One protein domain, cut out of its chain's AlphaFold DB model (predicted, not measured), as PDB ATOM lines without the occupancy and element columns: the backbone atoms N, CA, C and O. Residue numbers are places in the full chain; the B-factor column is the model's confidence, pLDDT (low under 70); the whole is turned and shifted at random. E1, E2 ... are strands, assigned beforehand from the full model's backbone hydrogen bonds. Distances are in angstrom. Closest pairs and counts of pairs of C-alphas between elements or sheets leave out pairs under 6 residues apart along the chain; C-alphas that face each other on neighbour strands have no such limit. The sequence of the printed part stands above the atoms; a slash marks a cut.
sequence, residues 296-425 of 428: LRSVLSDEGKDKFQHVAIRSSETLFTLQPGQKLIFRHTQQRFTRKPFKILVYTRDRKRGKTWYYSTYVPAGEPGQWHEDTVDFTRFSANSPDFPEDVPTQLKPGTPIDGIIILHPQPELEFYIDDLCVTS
ATOM      1  N   LEU A 296     327.691 166.074 164.857       43.69
ATOM      2  CA  LEU A 296     327.178 166.408 166.181       43.69
ATOM      3  C   LEU A 296     326.744 167.879 166.191       43.69
ATOM      4  O   LEU A 296     327.477 168.748 165.715       43.69
ATOM      5  N   ARG A 297     325.557 168.165 166.730       46.12
ATOM      6  CA  ARG A 297     325.111 169.538 167.012       46.12
ATOM      7  C   ARG A 297     324.587 169.609 168.442       46.12
ATOM      8  O   ARG A 297     323.733 168.806 168.820       46.12
ATOM      9  N   SER A 298     325.099 170.569 169.206       38.62
ATOM     10  CA  SER A 298     324.480 171.042 170.443       38.62
ATOM     11  C   SER A 298     323.649 172.269 170.092       38.62
ATOM     12  O   SER A 298     324.140 173.163 169.399       38.62
ATOM     13  N   VAL A 299     322.383 172.294 170.502       43.34
ATOM     14  CA  VAL A 299     321.533 173.484 170.391       43.34
ATOM     15  C   VAL A 299     320.809 173.649 171.726       43.34
ATOM     16  O   VAL A 299     320.478 172.677 172.402       43.34
ATOM     17  N   LEU A 300     320.589 174.888 172.145       40.25
ATOM     18  CA  LEU A 300     319.640 175.193 173.211       40.25
ATOM     19  C   LEU A 300     318.257 175.275 172.563       40.25
ATOM     20  O   LEU A 300     318.080 176.031 171.610       40.25
ATOM     21  N   SER A 301     317.303 174.467 173.026       42.81
ATOM     22  CA  SER A 301     315.921 174.502 172.531       42.81
ATOM     23  C   SER A 301     314.982 174.870 173.666       42.81
ATOM     24  O   SER A 301     315.025 174.240 174.723       42.81
ATOM     25  N   ASP A 302     314.119 175.854 173.418       44.22
ATOM     26  CA  ASP A 302     312.940 176.128 174.240       44.22
ATOM     27  C   ASP A 302     311.808 175.201 173.771       44.22
ATOM     28  O   ASP A 302     311.167 175.450 172.751       44.22
ATOM     29  N   GLU A 303     311.574 174.103 174.492       46.25
ATOM     30  CA  GLU A 303     310.338 173.318 174.373       46.25
ATOM     31  C   GLU A 303     309.430 173.658 175.569       46.25
ATOM     32  O   GLU A 303     309.446 172.996 176.605       46.25
ATOM     33  N   GLY A 304     308.631 174.723 175.447       60.19
ATOM     34  CA  GLY A 304     307.693 175.146 176.495       60.19
ATOM     35  C   GLY A 304     308.344 175.956 177.626       60.19
ATOM     36  O   GLY A 304     309.143 176.847 177.369       60.19
ATOM     37  N   LYS A 305     307.950 175.706 178.888       49.53
ATOM     38  CA  LYS A 305     308.481 176.418 180.077       49.53
ATOM     39  C   LYS A 305     309.846 175.900 180.550       49.53
ATOM     40  O   LYS A 305     310.447 176.517 181.428       49.53
ATOM     41  N   ASP A 306     310.315 174.789 179.990       54.81
ATOM     42  CA  ASP A 306     311.527 174.110 180.427       54.81
ATOM     43  C   ASP A 306     312.641 174.293 179.387       54.81
ATOM     44  O   ASP A 306     312.509 173.921 178.221       54.81
ATOM     45  N   LYS A 307     313.768 174.862 179.826       60.56
ATOM     46  CA  LYS A 307     314.974 175.001 179.003       60.56
ATOM     47  C   LYS A 307     315.748 173.691 179.014       60.56
ATOM     48  O   LYS A 307     316.299 173.311 180.048       60.56
ATOM     49  N   PHE A 308     315.842 173.033 177.861       60.62
ATOM     50  CA  PHE A 308     316.643 171.822 177.706       60.62
ATOM     51  C   PHE A 308     317.969 172.132 177.015       60.62
ATOM     52  O   PHE A 308     318.014 172.793 175.973       60.62
ATOM     53  N   GLN A 309     319.053 171.575 177.551       67.19
ATOM     54  CA  GLN A 309     320.234 171.319 176.736       67.19
ATOM     55  C   GLN A 309     320.057 169.985 176.039       67.19
ATOM     56  O   GLN A 309     319.634 169.004 176.657       67.19
ATOM     57  N   HIS A 310     320.387 169.948 174.753       70.12
ATOM     58  CA  HIS A 310     320.336 168.710 174.011       70.12
ATOM     59  C   HIS A 310     321.610 168.434 173.249       70.12
ATOM     60  O   HIS A 310     322.198 169.316 172.625       70.12
ATOM     61  N   VAL A 311     321.990 167.161 173.247       70.75
ATOM     62  CA  VAL A 311     323.065 166.679 172.395       70.75
ATOM     63  C   VAL A 311     322.485 165.738 171.361       70.75
ATOM     64  O   VAL A 311     321.895 164.714 171.701       70.75
ATOM     65  N   ALA A 312     322.629 166.111 170.090       72.44
ATOM     66  CA  ALA A 312     322.129 165.344 168.962       72.44
ATOM     67  C   ALA A 312     323.282 164.675 168.210       72.44
ATOM     68  O   ALA A 312     324.119 165.349 167.607       72.44
ATOM     69  N   ILE A 313     323.267 163.344 168.171       73.31
ATOM     70  CA  ILE A 313     324.032 162.549 167.215       73.31
ATOM     71  C   ILE A 313     323.168 162.398 165.966       73.31
ATOM     72  O   ILE A 313     322.116 161.751 165.995       73.31
ATOM     73  N   ARG A 314     323.599 163.004 164.858       70.12
ATOM     74  CA  ARG A 314     322.945 162.851 163.558       70.12
ATOM     75  C   ARG A 314     323.902 162.222 162.560       70.12
ATOM     76  O   ARG A 314     325.080 162.561 162.514       70.12
ATOM     77  N   SER A 315     323.376 161.331 161.733       68.88
ATOM     78  CA  SER A 315     324.105 160.772 160.603       68.88
ATOM     79  C   SER A 315     323.279 160.940 159.328       68.88
ATOM     80  O   SER A 315     322.047 160.895 159.350       68.88
ATOM     81  N   SER A 316     323.950 161.198 158.203       69.25
ATOM     82  CA  SER A 316     323.332 161.142 156.869       69.25
ATOM     83  C   SER A 316     322.996 159.702 156.462       69.25
ATOM     84  O   SER A 316     322.154 159.467 155.590       69.25
ATOM     85  N   GLU A 317     323.631 158.735 157.119       74.19
ATOM     86  CA  GLU A 317     323.410 157.300 156.990       74.19
ATOM     87  C   GLU A 317     322.748 156.738 158.251       74.19
ATOM     88  O   GLU A 317     322.837 157.323 159.328       74.19
ATOM     89  N   THR A 318     322.095 155.588 158.134       75.06
ATOM     90  CA  THR A 318     321.527 154.891 159.291       75.06
ATOM     91  C   THR A 318     322.645 154.513 160.267       75.06
ATOM     92  O   THR A 318     323.586 153.824 159.883       75.06
ATOM     93  N   LEU A 319     322.541 154.945 161.529       73.56
ATOM     94  CA  LEU A 319     323.519 154.638 162.579       73.56
ATOM     95  C   LEU A 319     323.547 153.138 162.881       73.56
ATOM     96  O   LEU A 319     324.612 152.532 162.949       73.56
ATOM     97  N   PHE A 320     322.370 152.542 163.074       78.62
ATOM     98  CA  PHE A 320     322.200 151.104 163.266       78.62
ATOM     99  C   PHE A 320     320.757 150.686 162.970       78.62
ATOM    100  O   PHE A 320     319.839 151.501 162.987       78.62
ATOM    101  N   THR A 321     320.546 149.400 162.692       79.62
ATOM    102  CA  THR A 321     319.207 148.810 162.541       79.62
ATOM    103  C   THR A 321     318.912 147.939 163.745       79.62
ATOM    104  O   THR A 321     319.704 147.053 164.069       79.62
ATOM    105  N   LEU A 322     317.775 148.176 164.391       73.94
ATOM    106  CA  LEU A 322     317.387 147.418 165.571       73.94
ATOM    107  C   LEU A 322     316.976 146.002 165.211       73.94
ATOM    108  O   LEU A 322     316.118 145.803 164.364       73.94
ATOM    109  N   GLN A 323     317.554 145.015 165.879       79.00
ATOM    110  CA  GLN A 323     317.129 143.623 165.790       79.00
ATOM    111  C   GLN A 323     316.239 143.266 166.989       79.00
ATOM    112  O   GLN A 323     316.385 143.868 168.058       79.00
ATOM    113  N   PRO A 324     315.324 142.289 166.846       72.75
ATOM    114  CA  PRO A 324     314.505 141.820 167.958       72.75
ATOM    115  C   PRO A 324     315.357 141.470 169.187       72.75
ATOM    116  O   PRO A 324     316.364 140.770 169.079       72.75
ATOM    117  N   GLY A 325     314.957 141.975 170.356       75.69
ATOM    118  CA  GLY A 325     315.623 141.716 171.635       75.69
ATOM    119  C   GLY A 325     316.923 142.489 171.880       75.69
ATOM    120  O   GLY A 325     317.505 142.336 172.955       75.69
ATOM    121  N   GLN A 326     317.390 143.311 170.931       77.06
ATOM    122  CA  GLN A 326     318.528 144.194 171.185       77.06
ATOM    123  C   GLN A 326     318.176 145.258 172.223       77.06
ATOM    124  O   GLN A 326     317.052 145.757 172.259       77.06
ATOM    125  N   LYS A 327     319.157 145.626 173.048       79.69
ATOM    126  CA  LYS A 327     319.025 146.694 174.043       79.69
ATOM    127  C   LYS A 327     320.096 147.749 173.826       79.69
ATOM    128  O   LYS A 327     321.226 147.418 173.455       79.69
ATOM    129  N   LEU A 328     319.736 149.003 174.073       75.94
ATOM    130  CA  LEU A 328     320.689 150.106 174.080       75.94
ATOM    131  C   LEU A 328     321.250 150.232 175.486       75.94
ATOM    132  O   LEU A 328     320.490 150.410 176.437       75.94
ATOM    133  N   ILE A 329     322.560 150.103 175.614       76.62
ATOM    134  CA  ILE A 329     323.259 150.284 176.878       76.62
ATOM    135  C   ILE A 329     323.966 151.629 176.826       76.62
ATOM    136  O   ILE A 329     324.789 151.876 175.941       76.62
ATOM    137  N   PHE A 330     323.636 152.477 177.789       76.94
ATOM    138  CA  PHE A 330     324.238 153.781 177.995       76.94
ATOM    139  C   PHE A 330     325.099 153.725 179.244       76.94
ATOM    140  O   PHE A 330     324.600 153.407 180.322       76.94
ATOM    141  N   ARG A 331     326.379 154.069 179.110       74.06
ATOM    142  CA  ARG A 331     327.221 154.368 180.267       74.06
ATOM    143  C   ARG A 331     327.425 155.863 180.356       74.06
ATOM    144  O   ARG A 331     327.979 156.467 179.433       74.06
ATOM    145  N   HIS A 332     326.971 156.438 181.459       77.25
ATOM    146  CA  HIS A 332     327.090 157.865 181.719       77.25
ATOM    147  C   HIS A 332     327.553 158.128 183.147       77.25
ATOM    148  O   HIS A 332     327.401 157.291 184.039       77.25
ATOM    149  N   THR A 333     328.132 159.310 183.333       73.94
ATOM    150  CA  THR A 333     328.498 159.838 184.645       73.94
ATOM    151  C   THR A 333     327.887 161.226 184.798       73.94
ATOM    152  O   THR A 333     328.090 162.103 183.953       73.94
ATOM    153  N   GLN A 334     327.158 161.440 185.894       71.81
ATOM    154  CA  GLN A 334     326.605 162.744 186.268       71.81
ATOM    155  C   GLN A 334     327.502 163.383 187.334       71.81
ATOM    156  O   GLN A 334     327.625 162.852 188.437       71.81
ATOM    157  N   GLN A 335     328.144 164.514 187.025       64.75
ATOM    158  CA  GLN A 335     329.063 165.165 187.971       64.75
ATOM    159  C   GLN A 335     328.363 165.994 189.063       64.75
ATOM    160  O   GLN A 335     328.961 166.250 190.107       64.75
ATOM    161  N   ARG A 336     327.107 166.421 188.863       63.28
ATOM    162  CA  ARG A 336     326.379 167.289 189.810       63.28
ATOM    163  C   ARG A 336     325.074 166.664 190.317       63.28
ATOM    164  O   ARG A 336     324.488 165.797 189.679       63.28
ATOM    165  N   PHE A 337     324.635 167.139 191.488       53.50
ATOM    166  CA  PHE A 337     323.585 166.610 192.379       53.50
ATOM    167  C   PHE A 337     322.136 166.622 191.854       53.50
ATOM    168  O   PHE A 337     321.201 166.903 192.605       53.50
ATOM    169  N   THR A 338     321.887 166.328 190.583       60.81
ATOM    170  CA  THR A 338     320.527 166.434 190.050       60.81
ATOM    171  C   THR A 338     319.916 165.066 189.858       60.81
ATOM    172  O   THR A 338     320.177 164.385 188.876       60.81
ATOM    173  N   ARG A 339     319.014 164.697 190.774       71.25
ATOM    174  CA  ARG A 339     318.183 163.484 190.686       71.25
ATOM    175  C   ARG A 339     317.103 163.558 189.592       71.25
ATOM    176  O   ARG A 339     316.128 162.810 189.638       71.25
ATOM    177  N   LYS A 340     317.215 164.490 188.640       78.88
ATOM    178  CA  LYS A 340     316.219 164.656 187.580       78.88
ATOM    179  C   LYS A 340     316.490 163.646 186.464       78.88
ATOM    180  O   LYS A 340     317.623 163.588 185.990       78.88
ATOM    181  N   PRO A 341     315.483 162.868 186.033       81.88
ATOM    182  CA  PRO A 341     315.649 161.979 184.894       81.88
ATOM    183  C   PRO A 341     315.974 162.797 183.642       81.88
ATOM    184  O   PRO A 341     315.493 163.923 183.481       81.88
ATOM    185  N   PHE A 342     316.753 162.220 182.736       81.62
ATOM    186  CA  PHE A 342     316.976 162.787 181.409       81.62
ATOM    187  C   PHE A 342     316.166 162.010 180.372       81.62
ATOM    188  O   PHE A 342     315.778 160.858 180.589       81.62
ATOM    189  N   LYS A 343     315.853 162.657 179.250       84.38
ATOM    190  CA  LYS A 343     315.016 162.077 178.198       84.38
ATOM    191  C   LYS A 343     315.890 161.719 177.008       84.38
ATOM    192  O   LYS A 343     316.617 162.557 176.487       84.38
ATOM    193  N   ILE A 344     315.814 160.471 176.566       84.44
ATOM    194  CA  ILE A 344     316.472 160.021 175.342       84.44
ATOM    195  C   ILE A 344     315.430 159.990 174.243       84.44
ATOM    196  O   ILE A 344     314.412 159.314 174.359       84.44
ATOM    197  N   LEU A 345     315.714 160.720 173.179       83.94
ATOM    198  CA  LEU A 345     314.984 160.735 171.930       83.94
ATOM    199  C   LEU A 345     315.765 159.931 170.895       83.94
ATOM    200  O   LEU A 345     316.949 160.153 170.670       83.94
ATOM    201  N   VAL A 346     315.097 159.018 170.217       85.19
ATOM    202  CA  VAL A 346     315.641 158.310 169.063       85.19
ATOM    203  C   VAL A 346     314.792 158.692 167.867       85.19
ATOM    204  O   VAL A 346     313.566 158.711 167.978       85.19
ATOM    205  N   TYR A 347     315.419 159.015 166.737       84.88
ATOM    206  CA  TYR A 347     314.673 159.302 165.521       84.88
ATOM    207  C   TYR A 347     315.061 158.397 164.360       84.88
ATOM    208  O   TYR A 347     316.205 157.966 164.197       84.88
ATOM    209  N   THR A 348     314.057 158.122 163.542       85.06
ATOM    210  CA  THR A 348     314.147 157.326 162.321       85.06
ATOM    211  C   THR A 348     313.487 158.103 161.191       85.06
ATOM    212  O   THR A 348     312.505 158.820 161.403       85.06
ATOM    213  N   ARG A 349     314.064 158.027 159.994       83.06
ATOM    214  CA  ARG A 349     313.619 158.745 158.808       83.06
ATOM    215  C   ARG A 349     313.134 157.749 157.765       83.06
ATOM    216  O   ARG A 349     313.912 156.996 157.182       83.06
ATOM    217  N   ASP A 350     311.853 157.823 157.433       82.19
ATOM    218  CA  ASP A 350     311.329 157.169 156.241       82.19
ATOM    219  C   ASP A 350     311.709 157.987 155.013       82.19
ATOM    220  O   ASP A 350     311.051 158.965 154.652       82.19
ATOM    221  N   ARG A 351     312.791 157.575 154.352       78.94
ATOM    222  CA  ARG A 351     313.283 158.233 153.136       78.94
ATOM    223  C   ARG A 351     312.284 158.171 151.982       78.94
ATOM    224  O   ARG A 351     312.315 159.058 151.139       78.94
ATOM    225  N   LYS A 352     311.401 157.164 151.938       78.56
ATOM    226  CA  LYS A 352     310.396 157.043 150.870       78.56
ATOM    227  C   LYS A 352     309.268 158.050 151.058       78.56
ATOM    228  O   LYS A 352     308.760 158.577 150.077       78.56
ATOM    229  N   ARG A 353     308.875 158.305 152.309       79.00
ATOM    230  CA  ARG A 353     307.771 159.219 152.648       79.00
ATOM    231  C   ARG A 353     308.224 160.614 153.083       79.00
ATOM    232  O   ARG A 353     307.376 161.467 153.314       79.00
ATOM    233  N   GLY A 354     309.529 160.839 153.240       81.38
ATOM    234  CA  GLY A 354     310.087 162.094 153.753       81.38
ATOM    235  C   GLY A 354     309.715 162.390 155.212       81.38
ATOM    236  O   GLY A 354     309.840 163.530 155.649       81.38
ATOM    237  N   LYS A 355     309.244 161.393 155.972       78.44
ATOM    238  CA  LYS A 355     308.785 161.563 157.360       78.44
ATOM    239  C   LYS A 355     309.906 161.228 158.346       78.44
ATOM    240  O   LYS A 355     310.690 160.314 158.104       78.44
ATOM    241  N   THR A 356     309.972 161.956 159.459       78.00
ATOM    242  CA  THR A 356     310.862 161.652 160.592       78.00
ATOM    243  C   THR A 356     310.005 161.364 161.815       78.00
ATOM    244  O   THR A 356     309.138 162.169 162.149       78.00
ATOM    245  N   TRP A 357     310.233 160.230 162.467       80.31
ATOM    246  CA  TRP A 357     309.535 159.852 163.693       80.31
ATOM    247  C   TRP A 357     310.478 159.956 164.880       80.31
ATOM    248  O   TRP A 357     311.646 159.585 164.763       80.31
ATOM    249  N   TYR A 358     309.956 160.434 166.008       80.12
ATOM    250  CA  TYR A 358     310.684 160.566 167.262       80.12
ATOM    251  C   TYR A 358     310.077 159.640 168.303       80.12
ATOM    252  O   TYR A 358     308.866 159.596 168.505       80.12
ATOM    253  N   TYR A 359     310.949 158.925 168.982       81.12
ATOM    254  CA  TYR A 359     310.627 157.981 170.027       81.12
ATOM    255  C   TYR A 359     311.323 158.455 171.284       81.12
ATOM    256  O   TYR A 359     312.510 158.765 171.221       81.12
ATOM    257  N   SER A 360     310.632 158.495 172.425       82.56
ATOM    258  CA  SER A 360     311.276 158.908 173.674       82.56
ATOM    259  C   SER A 360     311.167 157.896 174.803       82.56
ATOM    260  O   SER A 360     310.175 157.176 174.908       82.56
ATOM    261  N   THR A 361     312.181 157.881 175.664       83.75
ATOM    262  CA  THR A 361     312.133 157.259 176.988       83.75
ATOM    263  C   THR A 361     312.761 158.193 178.015       83.75
ATOM    264  O   THR A 361     313.612 159.018 177.675       83.75
ATOM    265  N   TYR A 362     312.388 158.025 179.278       83.38
ATOM    266  CA  TYR A 362     313.109 158.622 180.395       83.38
ATOM    267  C   TYR A 362     314.121 157.622 180.944       83.38
ATOM    268  O   TYR A 362     313.829 156.427 181.042       83.38
ATOM    269  N   VAL A 363     315.300 158.123 181.291       82.44
ATOM    270  CA  VAL A 363     316.315 157.383 182.035       82.44
ATOM    271  C   VAL A 363     316.360 157.969 183.444       82.44
ATOM    272  O   VAL A 363     316.461 159.195 183.580       82.44
ATOM    273  N   PRO A 364     316.193 157.141 184.490       80.88
ATOM    274  CA  PRO A 364     316.252 157.620 185.864       80.88
ATOM    275  C   PRO A 364     317.617 158.249 186.149       80.88
ATOM    276  O   PRO A 364     318.633 157.846 185.588       80.88
ATOM    277  N   ALA A 365     317.643 159.258 187.015       78.56
ATOM    278  CA  ALA A 365     318.908 159.834 187.447       78.56
ATOM    279  C   ALA A 365     319.670 158.838 188.320       78.56
ATOM    280  O   ALA A 365     319.086 158.212 189.210       78.56
ATOM    281  N   GLY A 366     320.971 158.740 188.080       76.69
ATOM    282  CA  GLY A 366     321.868 157.963 188.914       76.69
ATOM    283  C   GLY A 366     322.361 158.749 190.130       76.69
ATOM    284  O   GLY A 366     322.122 159.950 190.274       76.69
ATOM    285  N   GLU A 367     323.071 158.075 191.032       79.31
ATOM    286  CA  GLU A 367     323.822 158.738 192.097       79.31
ATOM    287  C   GLU A 367     324.962 159.614 191.530       79.31
ATOM    288  O   GLU A 367     325.752 159.138 190.708       79.31
ATOM    289  N   PRO A 368     325.095 160.881 191.968       76.44
ATOM    290  CA  PRO A 368     326.153 161.775 191.499       76.44
ATOM    291  C   PRO A 368     327.555 161.200 191.733       76.44
ATOM    292  O   PRO A 368     327.832 160.630 192.788       76.44
ATOM    293  N   GLY A 369     328.454 161.379 190.764       72.56
ATOM    294  CA  GLY A 369     329.849 160.938 190.852       72.56
ATOM    295  C   GLY A 369     330.066 159.426 190.719       72.56
ATOM    296  O   GLY A 369     331.212 158.977 190.764       72.56
ATOM    297  N   GLN A 370     329.002 158.639 190.533       77.88
ATOM    298  CA  GLN A 370     329.093 157.217 190.221       77.88
ATOM    299  C   GLN A 370     328.836 156.947 188.740       77.88
ATOM    300  O   GLN A 370     328.158 157.701 188.042       77.88
ATOM    301  N   TRP A 371     329.398 155.834 188.285       73.69
ATOM    302  CA  TRP A 371     329.169 155.296 186.958       73.69
ATOM    303  C   TRP A 371     327.821 154.590 186.916       73.69
ATOM    304  O   TRP A 371     327.610 153.640 187.671       73.69
ATOM    305  N   HIS A 372     326.954 155.010 185.997       76.75
ATOM    306  CA  HIS A 372     325.668 154.357 185.763       76.75
ATOM    307  C   HIS A 372     325.688 153.634 184.429       76.75
ATOM    308  O   HIS A 372     326.150 154.167 183.419       76.75
ATOM    309  N   GLU A 373     325.199 152.399 184.440       81.31
ATOM    310  CA  GLU A 373     324.940 151.618 183.238       81.31
ATOM    311  C   GLU A 373     323.433 151.427 183.112       81.31
ATOM    312  O   GLU A 373     322.841 150.564 183.761       81.31
ATOM    313  N   ASP A 374     322.814 152.242 182.265       80.75
ATOM    314  CA  ASP A 374     321.385 152.182 182.015       80.75
ATOM    315  C   ASP A 374     321.108 151.387 180.750       80.75
ATOM    316  O   ASP A 374     321.649 151.644 179.671       80.75
ATOM    317  N   THR A 375     320.222 150.405 180.882       78.69
ATOM    318  CA  THR A 375     319.747 149.621 179.751       78.69
ATOM    319  C   THR A 375     318.370 150.114 179.349       78.69
ATOM    320  O   THR A 375     317.388 149.925 180.070       78.69
ATOM    321  N   VAL A 376     318.283 150.708 178.165       79.38
ATOM    322  CA  VAL A 376     317.011 151.100 177.577       79.38
ATOM    323  C   VAL A 376     316.511 149.981 176.677       79.38
ATOM    324  O   VAL A 376     317.128 149.622 175.670       79.38
ATOM    325  N   ASP A 377     315.359 149.436 177.055       78.12
ATOM    326  CA  ASP A 377     314.610 148.508 176.222       78.12
ATOM    327  C   ASP A 377     313.818 149.286 175.168       78.12
ATOM    328  O   ASP A 377     313.034 150.180 175.500       78.12
ATOM    329  N   PHE A 378     314.005 148.940 173.894       71.00
ATOM    330  CA  PHE A 378     313.351 149.641 172.796       71.00
ATOM    331  C   PHE A 378     311.823 149.515 172.810       71.00
ATOM    332  O   PHE A 378     311.129 150.380 172.281       71.00
ATOM    333  N   THR A 379     311.290 148.490 173.478       71.44
ATOM    334  CA  THR A 379     309.844 148.309 173.673       71.44
ATOM    335  C   THR A 379     309.218 149.382 174.568       71.44
ATOM    336  O   THR A 379     308.008 149.586 174.520       71.44
ATOM    337  N   ARG A 380     310.025 150.095 175.367       68.06
ATOM    338  CA  ARG A 380     309.563 151.180 176.250       68.06
ATOM    339  C   ARG A 380     309.453 152.527 175.551       68.06
ATOM    340  O   ARG A 380     308.906 153.465 176.129       68.06
ATOM    341  N   PHE A 381     309.973 152.641 174.332       67.69
ATOM    342  CA  PHE A 381     309.813 153.862 173.569       67.69
ATOM    343  C   PHE A 381     308.368 153.993 173.110       67.69
ATOM    344  O   PHE A 381     307.860 153.166 172.354       67.69
ATOM    345  N   SER A 382     307.743 155.080 173.538       69.12
ATOM    346  CA  SER A 382     306.434 155.495 173.058       69.12
ATOM    347  C   SER A 382     306.590 156.686 172.121       69.12
ATOM    348  O   SER A 382     307.462 157.547 172.308       69.12
ATOM    349  N   ALA A 383     305.732 156.735 171.104       66.62
ATOM    350  CA  ALA A 383     305.520 157.925 170.290       66.62
ATOM    351  C   ALA A 383     304.752 158.976 171.114       66.62
ATOM    352  O   ALA A 383     303.580 159.242 170.883       66.62
ATOM    353  N   ASN A 384     305.394 159.531 172.142       51.78
ATOM    354  CA  ASN A 384     304.781 160.526 173.014       51.78
ATOM    355  C   ASN A 384     305.059 161.936 172.479       51.78
ATOM    356  O   ASN A 384     306.001 162.600 172.916       51.78
ATOM    357  N   SER A 385     304.215 162.391 171.555       48.34
ATOM    358  CA  SER A 385     303.822 163.802 171.500       48.34
ATOM    359  C   SER A 385     302.327 163.888 171.182       48.34
ATOM    360  O   SER A 385     301.886 163.183 170.272       48.34
ATOM    361  N   PRO A 386     301.553 164.728 171.892       48.09
ATOM    362  CA  PRO A 386     300.140 164.971 171.594       48.09
ATOM    363  C   PRO A 386     299.891 165.580 170.199       48.09
ATOM    364  O   PRO A 386     298.751 165.590 169.750       48.09
ATOM    365  N   ASP A 387     300.940 166.020 169.495       44.59
ATOM    366  CA  ASP A 387     300.851 166.689 168.187       44.59
ATOM    367  C   ASP A 387     301.137 165.776 166.975       44.59
ATOM    368  O   ASP A 387     301.298 166.259 165.851       44.59
ATOM    369  N   PHE A 388     301.257 164.457 167.162       50.41
ATOM    370  CA  PHE A 388     301.535 163.546 166.046       50.41
ATOM    371  C   PHE A 388     300.254 163.073 165.329       50.41
ATOM    372  O   PHE A 388     299.265 162.756 165.986       50.41
ATOM    373  N   PRO A 389     300.262 162.966 163.983       54.88
ATOM    374  CA  PRO A 389     299.136 162.422 163.222       54.88
ATOM    375  C   PRO A 389     298.871 160.949 163.584       54.88
ATOM    376  O   PRO A 389     299.815 160.213 163.873       54.88
ATOM    377  N   GLU A 390     297.608 160.506 163.504       57.62
ATOM    378  CA  GLU A 390     297.129 159.163 163.916       57.62
ATOM    379  C   GLU A 390     297.901 157.976 163.295       57.62
ATOM    380  O   GLU A 390     297.884 156.868 163.827       57.62
ATOM    381  N   ASP A 391     298.649 158.204 162.213       63.72
ATOM    382  CA  ASP A 391     299.411 157.182 161.485       63.72
ATOM    383  C   ASP A 391     300.783 156.822 162.099       63.72
ATOM    384  O   ASP A 391     301.555 156.067 161.488       63.72
ATOM    385  N   VAL A 392     301.172 157.393 163.246       62.09
ATOM    386  CA  VAL A 392     302.493 157.126 163.842       62.09
ATOM    387  C   VAL A 392     302.489 155.787 164.595       62.09
ATOM    388  O   VAL A 392     301.656 155.578 165.476       62.09
ATOM    389  N   PRO A 393     303.441 154.867 164.318       67.25
ATOM    390  CA  PRO A 393     303.561 153.639 165.093       67.25
ATOM    391  C   PRO A 393     303.835 153.978 166.560       67.25
ATOM    392  O   PRO A 393     304.878 154.549 166.880       67.25
ATOM    393  N   THR A 394     302.924 153.581 167.448       70.56
ATOM    394  CA  THR A 394     303.014 153.823 168.898       70.56
ATOM    395  C   THR A 394     304.235 153.174 169.545       70.56
ATOM    396  O   THR A 394     304.684 153.638 170.591       70.56
ATOM    397  N   GLN A 395     304.798 152.142 168.908       77.06
ATOM    398  CA  GLN A 395     306.004 151.444 169.339       77.06
ATOM    399  C   GLN A 395     307.015 151.305 168.200       77.06
ATOM    400  O   GLN A 395     306.664 151.110 167.031       77.06
ATOM    401  N   LEU A 396     308.292 151.358 168.571       76.56
ATOM    402  CA  LEU A 396     309.415 151.143 167.671       76.56
ATOM    403  C   LEU A 396     309.511 149.651 167.310       76.56
ATOM    404  O   LEU A 396     309.767 148.805 168.167       76.56
ATOM    405  N   LYS A 397     309.291 149.306 166.037       79.12
ATOM    406  CA  LYS A 397     309.304 147.905 165.590       79.12
ATOM    407  C   LYS A 397     310.739 147.387 165.414       79.12
ATOM    408  O   LYS A 397     311.599 148.138 164.942       79.12
ATOM    409  N   PRO A 398     311.012 146.100 165.694       78.44
ATOM    410  CA  PRO A 398     312.246 145.469 165.246       78.44
ATOM    411  C   PRO A 398     312.420 145.608 163.728       78.44
ATOM    412  O   PRO A 398     311.452 145.559 162.973       78.44
ATOM    413  N   GLY A 399     313.655 145.802 163.285       80.38
ATOM    414  CA  GLY A 399     314.029 146.093 161.902       80.38
ATOM    415  C   GLY A 399     314.013 147.582 161.545       80.38
ATOM    416  O   GLY A 399     314.396 147.929 160.430       80.38
ATOM    417  N   THR A 400     313.601 148.470 162.458       82.00
ATOM    418  CA  THR A 400     313.564 149.914 162.184       82.00
ATOM    419  C   THR A 400     314.990 150.493 162.151       82.00
ATOM    420  O   THR A 400     315.740 150.311 163.119       82.00
ATOM    421  N   PRO A 401     315.393 151.178 161.062       83.56
ATOM    422  CA  PRO A 401     316.670 151.879 160.991       83.56
ATOM    423  C   PRO A 401     316.643 153.113 161.895       83.56
ATOM    424  O   PRO A 401     315.701 153.901 161.841       83.56
ATOM    425  N   ILE A 402     317.674 153.292 162.714       83.81
ATOM    426  CA  ILE A 402     317.859 154.470 163.561       83.81
ATOM    427  C   ILE A 402     318.845 155.415 162.889       83.81
ATOM    428  O   ILE A 402     319.990 155.042 162.638       83.81
ATOM    429  N   ASP A 403     318.415 156.644 162.616       83.75
ATOM    430  CA  ASP A 403     319.226 157.647 161.914       83.75
ATOM    431  C   ASP A 403     319.856 158.670 162.874       83.75
ATOM    432  O   ASP A 403     320.828 159.347 162.530       83.75
ATOM    433  N   GLY A 404     319.352 158.761 164.108       85.12
ATOM    434  CA  GLY A 404     319.993 159.560 165.142       85.12
ATOM    435  C   GLY A 404     319.419 159.390 166.540       85.12
ATOM    436  O   GLY A 404     318.345 158.827 166.747       85.12
ATOM    437  N   ILE A 405     320.182 159.896 167.505       85.00
ATOM    438  CA  ILE A 405     319.860 159.878 168.932       85.00
ATOM    439  C   ILE A 405     320.063 161.294 169.460       85.00
ATOM    440  O   ILE A 405     321.073 161.931 169.172       85.00
ATOM    441  N   ILE A 406     319.095 161.794 170.213       83.25
ATOM    442  CA  ILE A 406     319.119 163.091 170.872       83.25
ATOM    443  C   ILE A 406     318.934 162.841 172.366       83.25
ATOM    444  O   ILE A 406     318.037 162.110 172.768       83.25
ATOM    445  N   ILE A 407     319.774 163.434 173.198       82.31
ATOM    446  CA  ILE A 407     319.666 163.319 174.653       82.31
ATOM    447  C   ILE A 407     319.306 164.693 175.186       82.31
ATOM    448  O   ILE A 407     320.053 165.641 174.965       82.31
ATOM    449  N   LEU A 408     318.144 164.792 175.827       80.38
ATOM    450  CA  LEU A 408     317.615 166.006 176.431       80.38
ATOM    451  C   LEU A 408     317.875 165.973 177.934       80.38
ATOM    452  O   LEU A 408     317.336 165.118 178.647       80.38
ATOM    453  N   HIS A 409     318.661 166.928 178.416       79.62
ATOM    454  CA  HIS A 409     318.873 167.139 179.839       79.62
ATOM    455  C   HIS A 409     318.056 168.357 180.311       79.62
ATOM    456  O   HIS A 409     318.170 169.430 179.711       79.62
ATOM    457  N   PRO A 410     317.239 168.237 181.378       74.25
ATOM    458  CA  PRO A 410     316.346 169.307 181.844       74.25
ATOM    459  C   PRO A 410     317.065 170.479 182.524       74.25
ATOM    460  O   PRO A 410     316.415 171.403 183.007       74.25
ATOM    461  N   GLN A 411     318.391 170.425 182.649       76.56
ATOM    462  CA  GLN A 411     319.190 171.484 183.256       76.56
ATOM    463  C   GLN A 411     320.385 171.814 182.363       76.56
ATOM    464  O   GLN A 411     321.196 170.916 182.126       76.56
ATOM    465  N   PRO A 412     320.505 173.072 181.903       61.56
ATOM    466  CA  PRO A 412     321.561 173.505 180.993       61.56
ATOM    467  C   PRO A 412     322.925 173.725 181.675       61.56
ATOM    468  O   PRO A 412     323.912 174.002 181.013       61.56
ATOM    469  N   GLU A 413     323.018 173.629 182.999       62.00
ATOM    470  CA  GLU A 413     324.272 173.874 183.735       62.00
ATOM    471  C   GLU A 413     324.968 172.582 184.190       62.00
ATOM    472  O   GLU A 413     325.869 172.615 185.033       62.00
ATOM    473  N   LEU A 414     324.518 171.425 183.691       59.88
ATOM    474  CA  LEU A 414     325.111 170.140 184.037       59.88
ATOM    475  C   LEU A 414     326.035 169.623 182.950       59.88
ATOM    476  O   LEU A 414     325.627 169.380 181.819       59.88
ATOM    477  N   GLU A 415     327.259 169.330 183.368       59.12
ATOM    478  CA  GLU A 415     328.162 168.490 182.604       59.12
ATOM    479  C   GLU A 415     327.653 167.045 182.637       59.12
ATOM    480  O   GLU A 415     327.661 166.368 183.673       59.12
ATOM    481  N   PHE A 416     327.169 166.592 181.485       61.09
ATOM    482  CA  PHE A 416     326.743 165.222 181.258       61.09
ATOM    483  C   PHE A 416     327.758 164.529 180.353       61.09
ATOM    484  O   PHE A 416     327.974 164.948 179.212       61.09
ATOM    485  N   TYR A 417     328.373 163.463 180.863       65.44
ATOM    486  CA  TYR A 417     329.376 162.696 180.134       65.44
ATOM    487  C   TYR A 417     328.794 161.361 179.697       65.44
ATOM    488  O   TYR A 417     328.291 160.593 180.517       65.44
ATOM    489  N   ILE A 418     328.890 161.083 178.397       64.19
ATOM    490  CA  ILE A 418     328.591 159.769 177.829       64.19
ATOM    491  C   ILE A 418     329.910 159.126 177.452       64.19
ATOM    492  O   ILE A 418     330.660 159.634 176.614       64.19
ATOM    493  N   ASP A 419     330.186 158.002 178.093       59.91
ATOM    494  CA  ASP A 419     331.446 157.289 177.929       59.91
ATOM    495  C   ASP A 419     331.330 156.096 176.991       59.91
ATOM    496  O   ASP A 419     332.328 155.673 176.389       59.91
ATOM    497  N   ASP A 420     330.132 155.516 176.911       64.44
ATOM    498  CA  ASP A 420     329.858 154.379 176.051       64.44
ATOM    499  C   ASP A 420     328.387 154.318 175.623       64.44
ATOM    500  O   ASP A 420     327.479 154.554 176.425       64.44
ATOM    501  N   LEU A 421     328.167 153.963 174.356       69.56
ATOM    502  CA  LEU A 421     326.847 153.761 173.763       69.56
ATOM    503  C   LEU A 421     326.849 152.464 172.952       69.56
ATOM    504  O   LEU A 421     327.173 152.448 171.769       69.56
ATOM    505  N   CYS A 422     326.458 151.359 173.574       70.94
ATOM    506  CA  CYS A 422     326.520 150.046 172.940       70.94
ATOM    507  C   CYS A 422     325.127 149.519 172.581       70.94
ATOM    508  O   CYS A 422     324.187 149.633 173.364       70.94
ATOM    509  N   VAL A 423     325.003 148.865 171.421       72.06
ATOM    510  CA  VAL A 423     323.816 148.069 171.074       72.06
ATOM    511  C   VAL A 423     324.158 146.609 171.323       72.06
ATOM    512  O   VAL A 423     324.988 146.027 170.628       72.06
ATOM    513  N   THR A 424     323.521 146.000 172.317       70.75
ATOM    514  CA  THR A 424     323.775 144.596 172.662       70.75
ATOM    515  C   THR A 424     322.684 143.696 172.116       70.75
ATOM    516  O   THR A 424     321.506 144.045 172.158       70.75
ATOM    517  N   SER A 425     323.065 142.533 171.584       67.69
ATOM    518  CA  SER A 425     322.123 141.443 171.323       67.69
ATOM    519  C   SER A 425     321.788 140.719 172.630       67.69
ATOM    520  O   SER A 425     322.646 140.648 173.518       67.69
TER     521      SER A 425
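AT A GLANCE: This is residues 296 to 425 of the 428 residues of the protein "FecR domain-containing protein" of Lentisphaerae bacterium (UniProt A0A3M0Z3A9). Two strongly twisted sheets of strands stand partly face to face as a loose sandwich: a larger one of E1, E2, E7, E4 and E5, and a smaller one of E6, E3 and E8. The larger sheet turns as it goes, with the hairpin of E1 and E2 at one edge and E5 at the other, and the long link of residues 378 to 403 runs out past the E5 edge before it comes back to E7. The printed part has 130 residues with no named helix and eight named strands, E1 to E8 in chain order; both sheets, in the orders E1 - E2 - E7 - E4 - E5 and E6 - E3 - E8, are antiparallel, and the class is all strand. The whole is compact, with a radius of gyration of the C-alphas of 14.8 A, and spans 43 by 36 by 25 A.

HOW THE PARTS SIT: E1, residues 296 to 303, is an edge strand and forms a hairpin with E2, residues 306 to 314; N 312 and O 297 are 3.2 A apart, within hydrogen-bond range. E2 is antiparallel to E7, residues 404 to 409, at 156 degrees between directions, with N 313 and O 405 at 2.8 A. E7 is antiparallel to E4, residues 342 to 350, with N 345 and O 406 at 2.7 A. E4 and the edge strand E5, residues 355 to 363, form a hairpin, with N 346 and O 359 at 2.8 A. From edge to edge of this sheet the strands' lines turn by 81 degrees. In the other sheet the inner strand is E3, residues 327 to 334. E3 is antiparallel to E8, residues 416 to 424, with N 329 and O 422 at 2.8 A, and to E6, residues 371 to 377, with N 376 and O 328 at 2.8 A. Between the sheets, the closest C-alphas of E5 and E6 are those of Val 363 and Asp 374, 7.3 A apart. E3 and E7 are apart.

IN THESE COORDINATES: E1 begins at C-alpha 296 (327.178, 166.408, 166.181) and bends by 57 degrees at residue 300. E4 and E5 measure 26.4 A and 26.1 A from first to last C-alpha, and E2 measures 23.3 A. E8 bends by 56 degrees at residue 419 and ends at C-alpha 424 (323.775, 144.596, 172.662).

THE WHOLE: The two C-alphas farthest apart, those of Lys 352 and Gly 369, are 44.6 A apart. The printed part has no cut. The links E2 to E3 and E6 to E7 are long, and residues 320 to 321 of the first pair antiparallel with residues 401 to 402 of the second. The mean pLDDT of the printed part is 71.1; residues 296 to 309, 380 to 393 and 412 to 421 are among those under 70.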